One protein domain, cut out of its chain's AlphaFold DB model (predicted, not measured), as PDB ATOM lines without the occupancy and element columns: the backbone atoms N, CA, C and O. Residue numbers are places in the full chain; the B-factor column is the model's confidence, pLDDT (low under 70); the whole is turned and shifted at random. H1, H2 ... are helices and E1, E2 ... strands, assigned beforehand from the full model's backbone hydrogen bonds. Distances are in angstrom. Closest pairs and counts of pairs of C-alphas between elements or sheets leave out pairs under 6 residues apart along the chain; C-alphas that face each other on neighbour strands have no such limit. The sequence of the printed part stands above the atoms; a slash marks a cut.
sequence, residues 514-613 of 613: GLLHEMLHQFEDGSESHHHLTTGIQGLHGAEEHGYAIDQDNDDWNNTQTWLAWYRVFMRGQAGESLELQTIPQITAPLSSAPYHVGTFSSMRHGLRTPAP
ATOM      1  N   GLY A 514      15.007 -13.928   2.327       90.19
ATOM      2  CA  GLY A 514      14.239 -15.025   2.913       90.19
ATOM      3  C   GLY A 514      12.736 -14.757   2.857       90.19
ATOM      4  O   GLY A 514      11.971 -15.620   2.455       90.19
ATOM      5  N   LEU A 515      12.294 -13.529   3.152       92.75
ATOM      6  CA  LEU A 515      10.889 -13.161   2.959       92.75
ATOM      7  C   LEU A 515      10.474 -13.262   1.485       92.75
ATOM      8  O   LEU A 515       9.390 -13.757   1.193       92.75
ATOM      9  N   LEU A 516      11.323 -12.803   0.559       95.00
ATOM     10  CA  LEU A 516      11.060 -12.957  -0.871       95.00
ATOM     11  C   LEU A 516      10.945 -14.438  -1.260       95.00
ATOM     12  O   LEU A 516       9.998 -14.780  -1.959       95.00
ATOM     13  N   HIS A 517      11.854 -15.295  -0.794       94.00
ATOM     14  CA  HIS A 517      11.845 -16.739  -1.045       94.00
ATOM     15  C   HIS A 517      10.498 -17.363  -0.671       94.00
ATOM     16  O   HIS A 517       9.809 -17.913  -1.524       94.00
ATOM     17  N   GLU A 518      10.057 -17.173   0.572       92.19
ATOM     18  CA  GLU A 518       8.798 -17.751   1.052       92.19
ATOM     19  C   GLU A 518       7.578 -17.245   0.288       92.19
ATOM     20  O   GLU A 518       6.608 -17.966   0.055       92.19
ATOM     21  N   MET A 519       7.623 -15.984  -0.136       93.94
ATOM     22  CA  MET A 519       6.586 -15.435  -0.993       93.94
ATOM     23  C   MET A 519       6.572 -16.101  -2.369       93.94
ATOM     24  O   MET A 519       5.492 -16.292  -2.921       93.94
ATOM     25  N   LEU A 520       7.728 -16.460  -2.932       95.38
ATOM     26  CA  LEU A 520       7.809 -17.088  -4.250       95.38
ATOM     27  C   LEU A 520       7.178 -18.472  -4.299       95.38
ATOM     28  O   LEU A 520       6.605 -18.789  -5.338       95.38
ATOM     29  N   HIS A 521       7.159 -19.226  -3.203       93.88
ATOM     30  CA  HIS A 521       6.388 -20.467  -3.148       93.88
ATOM     31  C   HIS A 521       4.892 -20.256  -3.408       93.88
ATOM     32  O   HIS A 521       4.250 -21.086  -4.040       93.88
ATOM     33  N   GLN A 522       4.325 -19.117  -2.995       92.69
ATOM     34  CA  GLN A 522       2.924 -18.797  -3.296       92.69
ATOM     35  C   GLN A 522       2.712 -18.537  -4.793       92.69
ATOM     36  O   GLN A 522       1.677 -18.898  -5.349       92.69
ATOM     37  N   PHE A 523       3.687 -17.911  -5.459       94.56
ATOM     38  CA  PHE A 523       3.645 -17.690  -6.908       94.56
ATOM     39  C   PHE A 523       3.914 -18.962  -7.701       94.56
ATOM     40  O   PHE A 523       3.335 -19.137  -8.766       94.56
ATOM     41  N   GLU A 524       4.768 -19.838  -7.191       93.12
ATOM     42  CA  GLU A 524       4.978 -21.179  -7.718       93.12
ATOM     43  C   GLU A 524       3.692 -22.000  -7.660       93.12
ATOM     44  O   GLU A 524       3.199 -22.402  -8.713       93.12
ATOM     45  N   ASP A 525       3.083 -22.107  -6.477       90.00
ATOM     46  CA  ASP A 525       1.818 -22.820  -6.297       90.00
ATOM     47  C   ASP A 525       0.713 -22.230  -7.179       90.00
ATOM     48  O   ASP A 525      -0.044 -22.963  -7.812       90.00
ATOM     49  N   GLY A 526       0.647 -20.900  -7.312       86.62
ATOM     50  CA  GLY A 526      -0.267 -20.248  -8.251       86.62
ATOM     51  C   GLY A 526       0.005 -20.621  -9.713       86.62
ATOM     52  O   GLY A 526      -0.929 -20.905 -10.467       86.62
ATOM     53  N   SER A 527       1.274 -20.656 -10.126       87.94
ATOM     54  CA  SER A 527       1.697 -21.042 -11.481       87.94
ATOM     55  C   SER A 527       1.212 -22.446 -11.824       87.94
ATOM     56  O   SER A 527       0.649 -22.672 -12.896       87.94
ATOM     57  N   GLU A 528       1.333 -23.374 -10.881       88.00
ATOM     58  CA  GLU A 528       0.976 -24.775 -11.081       88.00
ATOM     59  C   GLU A 528      -0.531 -25.015 -10.934       88.00
ATOM     60  O   GLU A 528      -1.167 -25.567 -11.832       88.00
ATOM     61  N   SER A 529      -1.134 -24.579  -9.826       85.88
ATOM     62  CA  SER A 529      -2.522 -24.907  -9.481       85.88
ATOM     63  C   SER A 529      -3.556 -24.070 -10.237       85.88
ATOM     64  O   SER A 529      -4.645 -24.563 -10.539       85.88
ATOM     65  N   HIS A 530      -3.233 -22.815 -10.564       83.75
ATOM     66  CA  HIS A 530      -4.177 -21.866 -11.160       83.75
ATOM     67  C   HIS A 530      -3.860 -21.536 -12.615       83.75
ATOM     68  O   HIS A 530      -4.777 -21.327 -13.414       83.75
ATOM     69  N   HIS A 531      -2.579 -21.519 -12.985       84.25
ATOM     70  CA  HIS A 531      -2.182 -21.342 -14.378       84.25
ATOM     71  C   HIS A 531      -1.806 -22.650 -15.064       84.25
ATOM     72  O   HIS A 531      -1.590 -22.620 -16.269       84.25
ATOM     73  N   HIS A 532      -1.764 -23.794 -14.379       87.00
ATOM     74  CA  HIS A 532      -1.423 -25.081 -14.993       87.00
ATOM     75  C   HIS A 532      -0.110 -25.020 -15.796       87.00
ATOM     76  O   HIS A 532      -0.041 -25.400 -16.974       87.00
ATOM     77  N   LEU A 533       0.915 -24.421 -15.187       87.75
ATOM     78  CA  LEU A 533       2.249 -24.263 -15.748       87.75
ATOM     79  C   LEU A 533       3.277 -24.997 -14.893       87.75
ATOM     80  O   LEU A 533       3.315 -24.827 -13.681       87.75
ATOM     81  N   THR A 534       4.163 -25.744 -15.551       89.44
ATOM     82  CA  THR A 534       5.374 -26.257 -14.910       89.44
ATOM     83  C   THR A 534       6.301 -25.101 -14.528       89.44
ATOM     84  O   THR A 534       6.598 -24.226 -15.351       89.44
ATOM     85  N   THR A 535       6.763 -25.100 -13.282       90.12
ATOM     86  CA  THR A 535       7.789 -24.178 -12.778       90.12
ATOM     87  C   THR A 535       9.206 -24.723 -12.928       90.12
ATOM     88  O   THR A 535      10.150 -23.968 -12.715       90.12
ATOM     89  N   GLY A 536       9.359 -25.964 -13.403       88.19
ATOM     90  CA  GLY A 536      10.644 -26.617 -13.642       88.19
ATOM     91  C   GLY A 536      10.949 -27.741 -12.660       88.19
ATOM     92  O   GLY A 536      10.240 -27.930 -11.672       88.19
ATOM     93  N   ILE A 537      12.017 -28.493 -12.928       84.31
ATOM     94  CA  ILE A 537      12.524 -29.510 -11.996       84.31
ATOM     95  C   ILE A 537      12.857 -28.881 -10.633       84.31
ATOM     96  O   ILE A 537      13.555 -27.872 -10.570       84.31
ATOM     97  N   GLN A 538      12.315 -29.460  -9.553       85.81
ATOM     98  CA  GLN A 538      12.418 -28.959  -8.170       85.81
ATOM     99  C   GLN A 538      11.956 -27.507  -7.924       85.81
ATOM    100  O   GLN A 538      12.102 -26.997  -6.810       85.81
ATOM    101  N   GLY A 539      11.354 -26.849  -8.919       88.19
ATOM    102  CA  GLY A 539      10.714 -25.552  -8.734       88.19
ATOM    103  C   GLY A 539      11.642 -24.493  -8.128       88.19
ATOM    104  O   GLY A 539      12.793 -24.359  -8.541       88.19
ATOM    105  N   LEU A 540      11.164 -23.747  -7.128       89.44
ATOM    106  CA  LEU A 540      11.923 -22.694  -6.441       89.44
ATOM    107  C   LEU A 540      13.219 -23.202  -5.791       89.44
ATOM    108  O   LEU A 540      14.180 -22.434  -5.699       89.44
ATOM    109  N   HIS A 541      13.260 -24.460  -5.353       88.06
ATOM    110  CA  HIS A 541      14.446 -25.061  -4.738       88.06
ATOM    111  C   HIS A 541      15.424 -25.646  -5.756       88.06
ATOM    112  O   HIS A 541      16.508 -26.043  -5.361       88.06
ATOM    113  N   GLY A 542      15.086 -25.653  -7.047       80.94
ATOM    114  CA  GLY A 542      15.917 -26.243  -8.092       80.94
ATOM    115  C   GLY A 542      17.118 -25.397  -8.528       80.94
ATOM    116  O   GLY A 542      17.534 -25.488  -9.684       80.94
ATOM    117  N   ALA A 543      17.614 -24.472  -7.703       82.56
ATOM    118  CA  ALA A 543      18.622 -23.504  -8.142       82.56
ATOM    119  C   ALA A 543      19.914 -24.217  -8.578       82.56
ATOM    120  O   ALA A 543      20.479 -23.919  -9.635       82.56
ATOM    121  N   GLU A 544      20.330 -25.210  -7.803       79.12
ATOM    122  CA  GLU A 544      21.499 -26.051  -8.013       79.12
ATOM    123  C   GLU A 544      21.375 -26.870  -9.299       79.12
ATOM    124  O   GLU A 544      22.313 -26.911 -10.099       79.12
ATOM    125  N   GLU A 545      20.198 -27.445  -9.551       76.75
ATOM    126  CA  GLU A 545      19.867 -28.156 -10.784       76.75
ATOM    127  C   GLU A 545      20.003 -27.215 -11.982       76.75
ATOM    128  O   GLU A 545      20.550 -27.587 -13.012       76.75
ATOM    129  N   HIS A 546      19.604 -25.952 -11.847       75.50
ATOM    130  CA  HIS A 546      19.713 -24.963 -12.919       75.50
ATOM    131  C   HIS A 546      21.095 -24.285 -12.997       75.50
ATOM    132  O   HIS A 546      21.261 -23.294 -13.715       75.50
ATOM    133  N   GLY A 547      22.101 -24.818 -12.295       73.88
ATOM    134  CA  GLY A 547      23.491 -24.365 -12.352       73.88
ATOM    135  C   GLY A 547      23.787 -23.109 -11.534       73.88
ATOM    136  O   GLY A 547      24.802 -22.446 -11.771       73.88
ATOM    137  N   TYR A 548      22.926 -22.771 -10.574       74.75
ATOM    138  CA  TYR A 548      23.188 -21.748  -9.568       74.75
ATOM    139  C   TYR A 548      23.858 -22.427  -8.375       74.75
ATOM    140  O   TYR A 548      23.204 -23.003  -7.514       74.75
ATOM    141  N   ALA A 549      25.190 -22.401  -8.351       65.38
ATOM    142  CA  ALA A 549      25.942 -23.021  -7.271       65.38
ATOM    143  C   ALA A 549      25.708 -22.286  -5.940       65.38
ATOM    144  O   ALA A 549      25.880 -21.065  -5.846       65.38
ATOM    145  N   ILE A 550      25.393 -23.057  -4.902       59.97
ATOM    146  CA  ILE A 550      25.770 -22.713  -3.534       59.97
ATOM    147  C   ILE A 550      27.273 -22.980  -3.447       59.97
ATOM    148  O   ILE A 550      27.731 -24.057  -3.829       59.97
ATOM    149  N   ASP A 551      28.055 -22.004  -3.000       55.41
ATOM    150  CA  ASP A 551      29.446 -22.263  -2.629       55.41
ATOM    151  C   ASP A 551      29.432 -23.195  -1.407       55.41
ATOM    152  O   ASP A 551      29.303 -22.739  -0.278       55.41
ATOM    153  N   GLN A 552      29.444 -24.514  -1.633       48.91
ATOM    154  CA  GLN A 552      29.275 -25.525  -0.578       48.91
ATOM    155  C   GLN A 552      30.382 -25.468   0.487       48.91
ATOM    156  O   GLN A 552      30.186 -25.966   1.592       48.91
ATOM    157  N   ASP A 553      31.529 -24.856   0.170       46.50
ATOM    158  CA  ASP A 553      32.653 -24.710   1.099       46.50
ATOM    159  C   ASP A 553      32.490 -23.510   2.045       46.50
ATOM    160  O   ASP A 553      33.258 -23.353   2.999       46.50
ATOM    161  N   ASN A 554      31.472 -22.680   1.823       44.78
ATOM    162  CA  ASN A 554      31.127 -21.574   2.689       44.78
ATOM    163  C   ASN A 554      29.614 -21.649   2.935       44.78
ATOM    164  O   ASN A 554      28.832 -21.128   2.145       44.78
ATOM    165  N   ASP A 555      29.199 -22.219   4.075       43.38
ATOM    166  CA  ASP A 555      27.837 -22.146   4.668       43.38
ATOM    167  C   ASP A 555      27.326 -20.693   4.860       43.38
ATOM    168  O   ASP A 555      26.351 -20.410   5.559       43.38
ATOM    169  N   ASP A 556      28.000 -19.728   4.251       46.34
ATOM    170  CA  ASP A 556      27.614 -18.356   4.099       46.34
ATOM    171  C   ASP A 556      26.497 -18.277   3.045       46.34
ATOM    172  O   ASP A 556      26.677 -17.822   1.913       46.34
ATOM    173  N   TRP A 557      25.282 -18.624   3.483       48.25
ATOM    174  CA  TRP A 557      24.007 -18.202   2.878       48.25
ATOM    175  C   TRP A 557      23.979 -16.686   2.550       48.25
ATOM    176  O   TRP A 557      23.092 -16.213   1.841       48.25
ATOM    177  N   ASN A 558      24.965 -15.914   3.031       42.16
ATOM    178  CA  ASN A 558      25.211 -14.517   2.704       42.16
ATOM    179  C   ASN A 558      25.935 -14.266   1.366       42.16
ATOM    180  O   ASN A 558      26.074 -13.097   1.000       42.16
ATOM    181  N   ASN A 559      26.322 -15.276   0.570       50.06
ATOM    182  CA  ASN A 559      26.576 -15.054  -0.864       50.06
ATOM    183  C   ASN A 559      25.237 -14.888  -1.613       50.06
ATOM    184  O   ASN A 559      24.911 -15.591  -2.568       50.06
ATOM    185  N   THR A 560      24.445 -13.916  -1.157       51.19
ATOM    186  CA  THR A 560      23.082 -13.589  -1.589       51.19
ATOM    187  C   THR A 560      22.986 -13.265  -3.080       51.19
ATOM    188  O   THR A 560      21.887 -13.116  -3.612       51.19
ATOM    189  N   GLN A 561      24.118 -13.121  -3.778       57.97
ATOM    190  CA  GLN A 561      24.146 -12.834  -5.206       57.97
ATOM    191  C   GLN A 561      23.702 -14.026  -6.061       57.97
ATOM    192  O   GLN A 561      23.096 -13.787  -7.104       57.97
ATOM    193  N   THR A 562      23.924 -15.279  -5.641       69.00
ATOM    194  CA  THR A 562      23.509 -16.455  -6.432       69.00
ATOM    195  C   THR A 562      22.006 -16.719  -6.308       69.00
ATOM    196  O   THR A 562      21.321 -16.797  -7.328       69.00
ATOM    197  N   TRP A 563      21.459 -16.720  -5.088       83.12
ATOM    198  CA  TRP A 563      20.023 -16.931  -4.847       83.12
ATOM    199  C   TRP A 563      19.143 -15.775  -5.331       83.12
ATOM    200  O   TRP A 563      18.114 -16.013  -5.956       83.12
ATOM    201  N   LEU A 564      19.546 -14.510  -5.148       88.62
ATOM    202  CA  LEU A 564      18.789 -13.391  -5.734       88.62
ATOM    203  C   LEU A 564      18.834 -13.412  -7.269       88.62
ATOM    204  O   LEU A 564      17.856 -13.026  -7.916       88.62
ATOM    205  N   ALA A 565      19.941 -13.867  -7.871       88.19
ATOM    206  CA  ALA A 565      20.004 -14.075  -9.315       88.19
ATOM    207  C   ALA A 565      19.064 -15.203  -9.767       88.19
ATOM    208  O   ALA A 565      18.401 -15.034 -10.792       88.19
ATOM    209  N   TRP A 566      18.963 -16.292  -8.995       90.50
ATOM    210  CA  TRP A 566      17.984 -17.358  -9.211       90.50
ATOM    211  C   TRP A 566      16.546 -16.838  -9.114       90.50
ATOM    212  O   TRP A 566      15.807 -16.920 -10.092       90.50
ATOM    213  N   TYR A 567      16.166 -16.196  -8.002       94.06
ATOM    214  CA  TYR A 567      14.823 -15.632  -7.821       94.06
ATOM    215  C   TYR A 567      14.456 -14.700  -8.964       94.06
ATOM    216  O   TYR A 567      13.364 -14.791  -9.512       94.06
ATOM    217  N   ARG A 568      15.390 -13.850  -9.402       94.25
ATOM    218  CA  ARG A 568      15.173 -12.988 -10.560       94.25
ATOM    219  C   ARG A 568      14.812 -13.784 -11.811       94.25
ATOM    220  O   ARG A 568      13.838 -13.434 -12.468       94.25
ATOM    221  N   VAL A 569      15.604 -14.788 -12.194       93.69
ATOM    222  CA  VAL A 569      15.314 -15.541 -13.425       93.69
ATOM    223  C   VAL A 569      14.053 -16.389 -13.277       93.69
ATOM    224  O   VAL A 569      13.262 -16.449 -14.213       93.69
ATOM    225  N   PHE A 570      13.805 -16.949 -12.094       94.94
ATOM    226  CA  PHE A 570      12.631 -17.760 -11.793       94.94
ATOM    227  C   PHE A 570      11.342 -16.929 -11.852       94.94
ATOM    228  O   PHE A 570      10.422 -17.261 -12.598       94.94
ATOM    229  N   MET A 571      11.308 -15.764 -11.192       96.88
ATOM    230  CA  MET A 571      10.200 -14.795 -11.272       96.88
ATOM    231  C   MET A 571       9.891 -14.365 -12.707       96.88
ATOM    232  O   MET A 571       8.759 -14.019 -13.038       96.88
ATOM    233  N   ARG A 572      10.909 -14.361 -13.569       96.50
ATOM    234  CA  ARG A 572      10.817 -13.907 -14.957       96.50
ATOM    235  C   ARG A 572      10.590 -15.039 -15.954       96.50
ATOM    236  O   ARG A 572      10.498 -14.763 -17.144       96.50
ATOM    237  N   GLY A 573      10.476 -16.290 -15.503       94.88
ATOM    238  CA  GLY A 573      10.298 -17.427 -16.408       94.88
ATOM    239  C   GLY A 573      11.506 -17.639 -17.327       94.88
ATOM    240  O   GLY A 573      11.338 -17.961 -18.500       94.88
ATOM    241  N   GLN A 574      12.709 -17.340 -16.829       93.25
ATOM    242  CA  GLN A 574      13.982 -17.353 -17.563       93.25
ATOM    243  C   GLN A 574      14.915 -18.481 -17.115       93.25
ATOM    244  O   GLN A 574      16.017 -18.589 -17.652       93.25
ATOM    245  N   ALA A 575      14.511 -19.301 -16.142       90.69
ATOM    246  CA  ALA A 575      15.268 -20.487 -15.767       90.69
ATOM    247  C   ALA A 575      15.215 -21.480 -16.931       90.69
ATOM    248  O   ALA A 575      14.132 -21.811 -17.398       90.69
ATOM    249  N   GLY A 576      16.364 -21.884 -17.466       87.50
ATOM    250  CA  GLY A 576      16.428 -22.787 -18.611       87.50
ATOM    251  C   GLY A 576      16.547 -24.243 -18.172       87.50
ATOM    252  O   GLY A 576      17.475 -24.560 -17.436       87.50
ATOM    253  N   GLU A 577      15.681 -25.128 -18.667       83.19
ATOM    254  CA  GLU A 577      15.710 -26.562 -18.340       83.19
ATOM    255  C   GLU A 577      16.076 -27.401 -19.578       83.19
ATOM    256  O   GLU A 577      15.480 -27.234 -20.643       83.19
ATOM    257  N   SER A 578      17.049 -28.315 -19.466       78.25
ATOM    258  CA  SER A 578      17.335 -29.339 -20.485       78.25
ATOM    259  C   SER A 578      16.802 -30.708 -20.064       78.25
ATOM    260  O   SER A 578      16.567 -30.969 -18.891       78.25
ATOM    261  N   LEU A 579      16.663 -31.625 -21.025       71.69
ATOM    262  CA  LEU A 579      16.350 -33.025 -20.708       71.69
ATOM    263  C   LEU A 579      17.474 -33.707 -19.910       71.69
ATOM    264  O   LEU A 579      17.219 -34.629 -19.147       71.69
ATOM    265  N   GLU A 580      18.722 -33.272 -20.090       71.94
ATOM    266  CA  GLU A 580      19.880 -33.868 -19.415       71.94
ATOM    267  C   GLU A 580      19.854 -33.595 -17.907       71.94
ATOM    268  O   GLU A 580      20.233 -34.475 -17.130       71.94
ATOM    269  N   LEU A 581      19.321 -32.435 -17.494       70.69
ATOM    270  CA  LEU A 581      19.125 -32.074 -16.083       70.69
ATOM    271  C   LEU A 581      18.273 -33.079 -15.315       70.69
ATOM    272  O   LEU A 581      18.467 -33.279 -14.123       70.69
ATOM    273  N   GLN A 582      17.381 -33.774 -16.009       64.31
ATOM    274  CA  GLN A 582      16.511 -34.777 -15.407       64.31
ATOM    275  C   GLN A 582      17.227 -36.112 -15.161       64.31
ATOM    276  O   GLN A 582      16.654 -37.030 -14.580       64.31
ATOM    277  N   THR A 583      18.478 -36.240 -15.620       62.94
ATOM    278  CA  THR A 583      19.267 -37.478 -15.539       62.94
ATOM    279  C   THR A 583      20.600 -37.320 -14.806       62.94
ATOM    280  O   THR A 583      21.165 -38.325 -14.374       62.94
ATOM    281  N   ILE A 584      21.120 -36.093 -14.649       60.41
ATOM    282  CA  ILE A 584      22.412 -35.812 -14.003       60.41
ATOM    283  C   ILE A 584      22.252 -34.617 -13.045       60.41
ATOM    284  O   ILE A 584      22.082 -33.499 -13.523       60.41
ATOM    285  N   PRO A 585      22.364 -34.807 -11.715       53.66
ATOM    286  CA  PRO A 585      21.998 -33.779 -10.733       53.66
ATOM    287  C   PRO A 585      22.875 -32.519 -10.656       53.66
ATOM    288  O   PRO A 585      22.584 -31.671  -9.827       53.66
ATOM    289  N   GLN A 586      23.959 -32.369 -11.428       58.00
ATOM    290  CA  GLN A 586      24.846 -31.200 -11.301       58.00
ATOM    291  C   GLN A 586      25.373 -30.726 -12.657       58.00
ATOM    292  O   GLN A 586      26.371 -31.244 -13.166       58.00
ATOM    293  N   ILE A 587      24.719 -29.721 -13.244       57.53
ATOM    294  CA  ILE A 587      25.227 -29.004 -14.421       57.53
ATOM    295  C   ILE A 587      25.820 -27.666 -13.978       57.53
ATOM    296  O   ILE A 587      25.307 -26.980 -13.107       57.53
ATOM    297  N   THR A 588      26.950 -27.297 -14.577       53.59
ATOM    298  CA  THR A 588      27.834 -26.230 -14.087       53.59
ATOM    299  C   THR A 588      27.487 -24.820 -14.584       53.59
ATOM    300  O   THR A 588      28.295 -23.910 -14.409       53.59
ATOM    301  N   ALA A 589      26.335 -24.598 -15.229       53.94
ATOM    302  CA  ALA A 589      25.966 -23.262 -15.702       53.94
ATOM    303  C   ALA A 589      24.456 -23.084 -15.942       53.94
ATOM    304  O   ALA A 589      23.815 -24.021 -16.429       53.94
ATOM    305  N   PRO A 590      23.919 -21.860 -15.750       56.75
ATOM    306  CA  PRO A 590      22.596 -21.494 -16.237       56.75
ATOM    307  C   PRO A 590      22.508 -21.731 -17.744       56.75
ATOM    308  O   PRO A 590      23.292 -21.182 -18.530       56.75
ATOM    309  N   LEU A 591      21.541 -22.540 -18.164       59.34
ATOM    310  CA  LEU A 591      21.348 -22.903 -19.562       59.34
ATOM    311  C   LEU A 591      20.724 -21.738 -20.341       59.34
ATOM    312  O   LEU A 591      19.536 -21.728 -20.647       59.34
ATOM    313  N   SER A 592      21.537 -20.754 -20.721       56.28
ATOM    314  CA  SER A 592      21.108 -19.680 -21.635       56.28
ATOM    315  C   SER A 592      20.642 -20.191 -23.011       56.28
ATOM    316  O   SER A 592      19.985 -19.459 -23.747       56.28
ATOM    317  N   SER A 593      20.959 -21.445 -23.353       64.19
ATOM    318  CA  SER A 593      20.527 -22.147 -24.565       64.19
ATOM    319  C   SER A 593      19.572 -23.309 -24.272       64.19
ATOM    320  O   SER A 593      19.558 -24.290 -25.020       64.19
ATOM    321  N   ALA A 594      18.827 -23.253 -23.165       75.56
ATOM    322  CA  ALA A 594      17.879 -24.303 -22.834       75.56
ATOM    323  C   ALA A 594      16.799 -24.461 -23.915       75.56
ATOM    324  O   ALA A 594      16.375 -23.472 -24.517       75.56
ATOM    325  N   PRO A 595      16.319 -25.695 -24.142       72.12
ATOM    326  CA  PRO A 595      15.220 -25.943 -25.063       72.12
ATOM    327  C   PRO A 595      13.929 -25.224 -24.657       72.12
ATOM    328  O   PRO A 595      13.158 -24.853 -25.529       72.12
ATOM    329  N   TYR A 596      13.693 -25.008 -23.362       81.94
ATOM    330  CA  TYR A 596      12.585 -24.189 -22.883       81.94
ATOM    331  C   TYR A 596      12.931 -23.528 -21.550       81.94
ATOM    332  O   TYR A 596      13.889 -23.911 -20.875       81.94
ATOM    333  N   HIS A 597      12.128 -22.530 -21.181       89.94
ATOM    334  CA  HIS A 597      12.300 -21.778 -19.944       89.94
ATOM    335  C   HIS A 597      11.111 -21.974 -19.001       89.94
ATOM    336  O   HIS A 597       9.979 -22.184 -19.445       89.94
ATOM    337  N   VAL A 598      11.362 -21.918 -17.701       91.56
ATOM    338  CA  VAL A 598      10.408 -22.205 -16.626       91.56
ATOM    339  C   VAL A 598      10.485 -21.140 -15.532       91.56
ATOM    340  O   VAL A 598      11.406 -20.316 -15.507       91.56
ATOM    341  N   GLY A 599       9.464 -21.107 -14.676       93.50
ATOM    342  CA  GLY A 599       9.350 -20.178 -13.555       93.50
ATOM    343  C   GLY A 599       7.936 -19.624 -13.378       93.50
ATOM    344  O   GLY A 599       6.963 -20.213 -13.845       93.50
ATOM    345  N   THR A 600       7.816 -18.468 -12.724       95.62
ATOM    346  CA  THR A 600       6.537 -17.925 -12.216       95.62
ATOM    347  C   THR A 600       6.073 -16.643 -12.908       95.62
ATOM    348  O   THR A 600       5.193 -15.942 -12.406       95.62
ATOM    349  N   PHE A 601       6.612 -16.331 -14.094       96.12
ATOM    350  CA  PHE A 601       6.270 -15.100 -14.825       96.12
ATOM    351  C   PHE A 601       4.763 -14.921 -15.043       96.12
ATOM    352  O   PHE A 601       4.245 -13.812 -14.918       96.12
ATOM    353  N   SER A 602       4.044 -16.014 -15.321       92.25
ATOM    354  CA  SER A 602       2.589 -15.976 -15.501       92.25
ATOM    355  C   SER A 602       1.874 -15.507 -14.231       92.25
ATOM    356  O   SER A 602       1.071 -14.581 -14.297       92.25
ATOM    357  N   SER A 603       2.235 -16.050 -13.066       93.69
ATOM    358  CA  SER A 603       1.664 -15.652 -11.774       93.69
ATOM    359  C   SER A 603       2.059 -14.245 -11.355       93.69
ATOM    360  O   SER A 603       1.241 -13.532 -10.777       93.69
ATOM    361  N   MET A 604       3.276 -13.804 -11.682       95.44
ATOM    362  CA  MET A 604       3.681 -12.409 -11.477       95.44
ATOM    363  C   MET A 604       2.810 -11.456 -12.294       95.44
ATOM    364  O   MET A 604       2.397 -10.404 -11.816       95.44
ATOM    365  N   ARG A 605       2.514 -11.828 -13.537       93.75
ATOM    366  CA  ARG A 605       1.771 -10.978 -14.460       93.75
ATOM    367  C   ARG A 605       0.264 -10.978 -14.195       93.75
ATOM    368  O   ARG A 605      -0.351  -9.917 -14.191       93.75
ATOM    369  N   HIS A 606      -0.330 -12.152 -14.006       93.31
ATOM    370  CA  HIS A 606      -1.787 -12.347 -13.981       93.31
ATOM    371  C   HIS A 606      -2.348 -12.524 -12.562       93.31
ATOM    372  O   HIS A 606      -3.561 -12.435 -12.347       93.31
ATOM    373  N   GLY A 607      -1.462 -12.706 -11.581       91.81
ATOM    374  CA  GLY A 607      -1.797 -12.897 -10.179       91.81
ATOM    375  C   GLY A 607      -2.133 -14.333  -9.814       91.81
ATOM    376  O   GLY A 607      -2.456 -15.147 -10.663       91.81
ATOM    377  N   LEU A 608      -2.113 -14.624  -8.513       88.00
ATOM    378  CA  LEU A 608      -2.153 -15.996  -8.000       88.00
ATOM    379  C   LEU A 608      -3.425 -16.775  -8.340       88.00
ATOM    380  O   LEU A 608      -3.346 -17.977  -8.485       88.00
ATOM    381  N   ARG A 609      -4.597 -16.131  -8.430       78.31
ATOM    382  CA  ARG A 609      -5.905 -16.822  -8.525       78.31
ATOM    383  C   ARG A 609      -6.638 -16.605  -9.849       78.31
ATOM    384  O   ARG A 609      -7.797 -16.995  -9.975       78.31
ATOM    385  N   THR A 610      -6.011 -15.935 -10.811       66.25
ATOM    386  CA  THR A 610      -6.635 -15.663 -12.109       66.25
ATOM    387  C   THR A 610      -6.207 -16.758 -13.076       66.25
ATOM    388  O   THR A 610      -5.008 -16.883 -13.304       66.25
ATOM    389  N   PRO A 611      -7.114 -17.542 -13.683       58.44
ATOM    390  CA  PRO A 611      -6.720 -18.449 -14.755       58.44
ATOM    391  C   PRO A 611      -5.956 -17.674 -15.834       58.44
ATOM    392  O   PRO A 611      -6.371 -16.574 -16.209       58.44
ATOM    393  N   ALA A 612      -4.829 -18.213 -16.310       53.50
ATOM    394  CA  ALA A 612      -4.120 -17.591 -17.429       53.50
ATOM    395  C   ALA A 612      -5.044 -17.561 -18.667       53.50
ATOM    396  O   ALA A 612      -5.707 -18.577 -18.914       53.50
ATOM    397  N   PRO A 613      -5.099 -16.438 -19.411       46.59
ATOM    398  CA  PRO A 613      -5.936 -16.309 -20.605       46.59
ATOM    399  C   PRO A 613      -5.579 -17.304 -21.714       46.59
ATOM    400  O   PRO A 613      -4.408 -17.752 -21.777       46.59
TER     401      PRO A 613
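AT A GLANCE: This is residues 514 to 613 of the 613 residues of an uncharacterized protein of Fibrobacteres bacterium (UniProt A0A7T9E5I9). Two helices, H1 and H2, run the same way side by side with a gap between them, and the short helix H3 packs on residues 523 to 527 of H1. A small hairpin of two short strands, E1 and E2, sits near residues 566 to 571 of H2, and a long loop, residues 530 to 559, joins H1 to H2, with its residues 552 to 558 sticking out. The printed part has 100 residues with three named helices and two named strands in the order H1, H2, E1, E2, H3; the sheet, in the order E1 - E2, is antiparallel. The class is mostly helix, though under half of the residues are in named elements. The whole is compact, with a radius of gyration of the C-alphas of 13.5 A and spans of 43 by 31 by 18 A.

HOW THE PARTS SIT: H1, residues 514 to 529, and H2, residues 560 to 571, are close but not clearly touching: their closest C-alphas, those of His 517 and Tyr 567, are 7.5 A apart. They run the same way at a shallow tilt of 23 degrees. E1, residues 575 to 577, and E2, residues 596 to 598, are antiparallel neighbours and form a hairpin, with 129 degrees between their directions. N 598 and O 575, 2.8 A apart, and N 577 and O 596, 3.1 A apart, are within hydrogen-bond range. The closest C-alphas of H2 and E1, those of Val 569 and Ala 575, are 5.5 A apart. H3, residues 601 to 606, touches H1 about perpendicular, at 74 degrees; H1 touches H3 with residues 523 to 527 alone, and the closest C-alphas of the two, those of Ser 527 and Ser 603, are 5.4 A apart. H2 and H3 only just touch, with 3 pairs of C-alphas within 8 A; the closest are those of Met 571 and Phe 601, 5.3 A apart. H2 touches H3 with residues 570 to 571 alone, and the two helices run the same way at a steep tilt of 53 degrees. H1 is apart from E1 and E2, and E1 is apart from H3. In H2 and H3 every O i to N i+4 pair is within hydrogen-bond range; in H1 10 of 12 are.

IN THESE COORDINATES: H1 begins at C-alpha 514 (14.239, -15.025, 2.913) and measures 23.1 A from first to last C-alpha. H2 measures 16.2 A and ends at C-alpha 571 (10.200, -14.795, -11.272). E1, E2 and H3 measure 6.6 A, 6.9 A and 8.6 A, and H3 ends at C-alpha 606 (-1.787, -12.347, -13.981).

THE WHOLE: The two C-alphas farthest apart, those of Asp 553 and Pro 613, are 45.1 A apart. The printed part has no cut. The links H1 to H2, 30 residues, and E1 to E2, 18 residues, are long; H2 to E1 and E2 to H3 are tight. The mean pLDDT of the printed part is 78.0, with residues 549 to 562, 582 to 593 and 610 to 613 under 70.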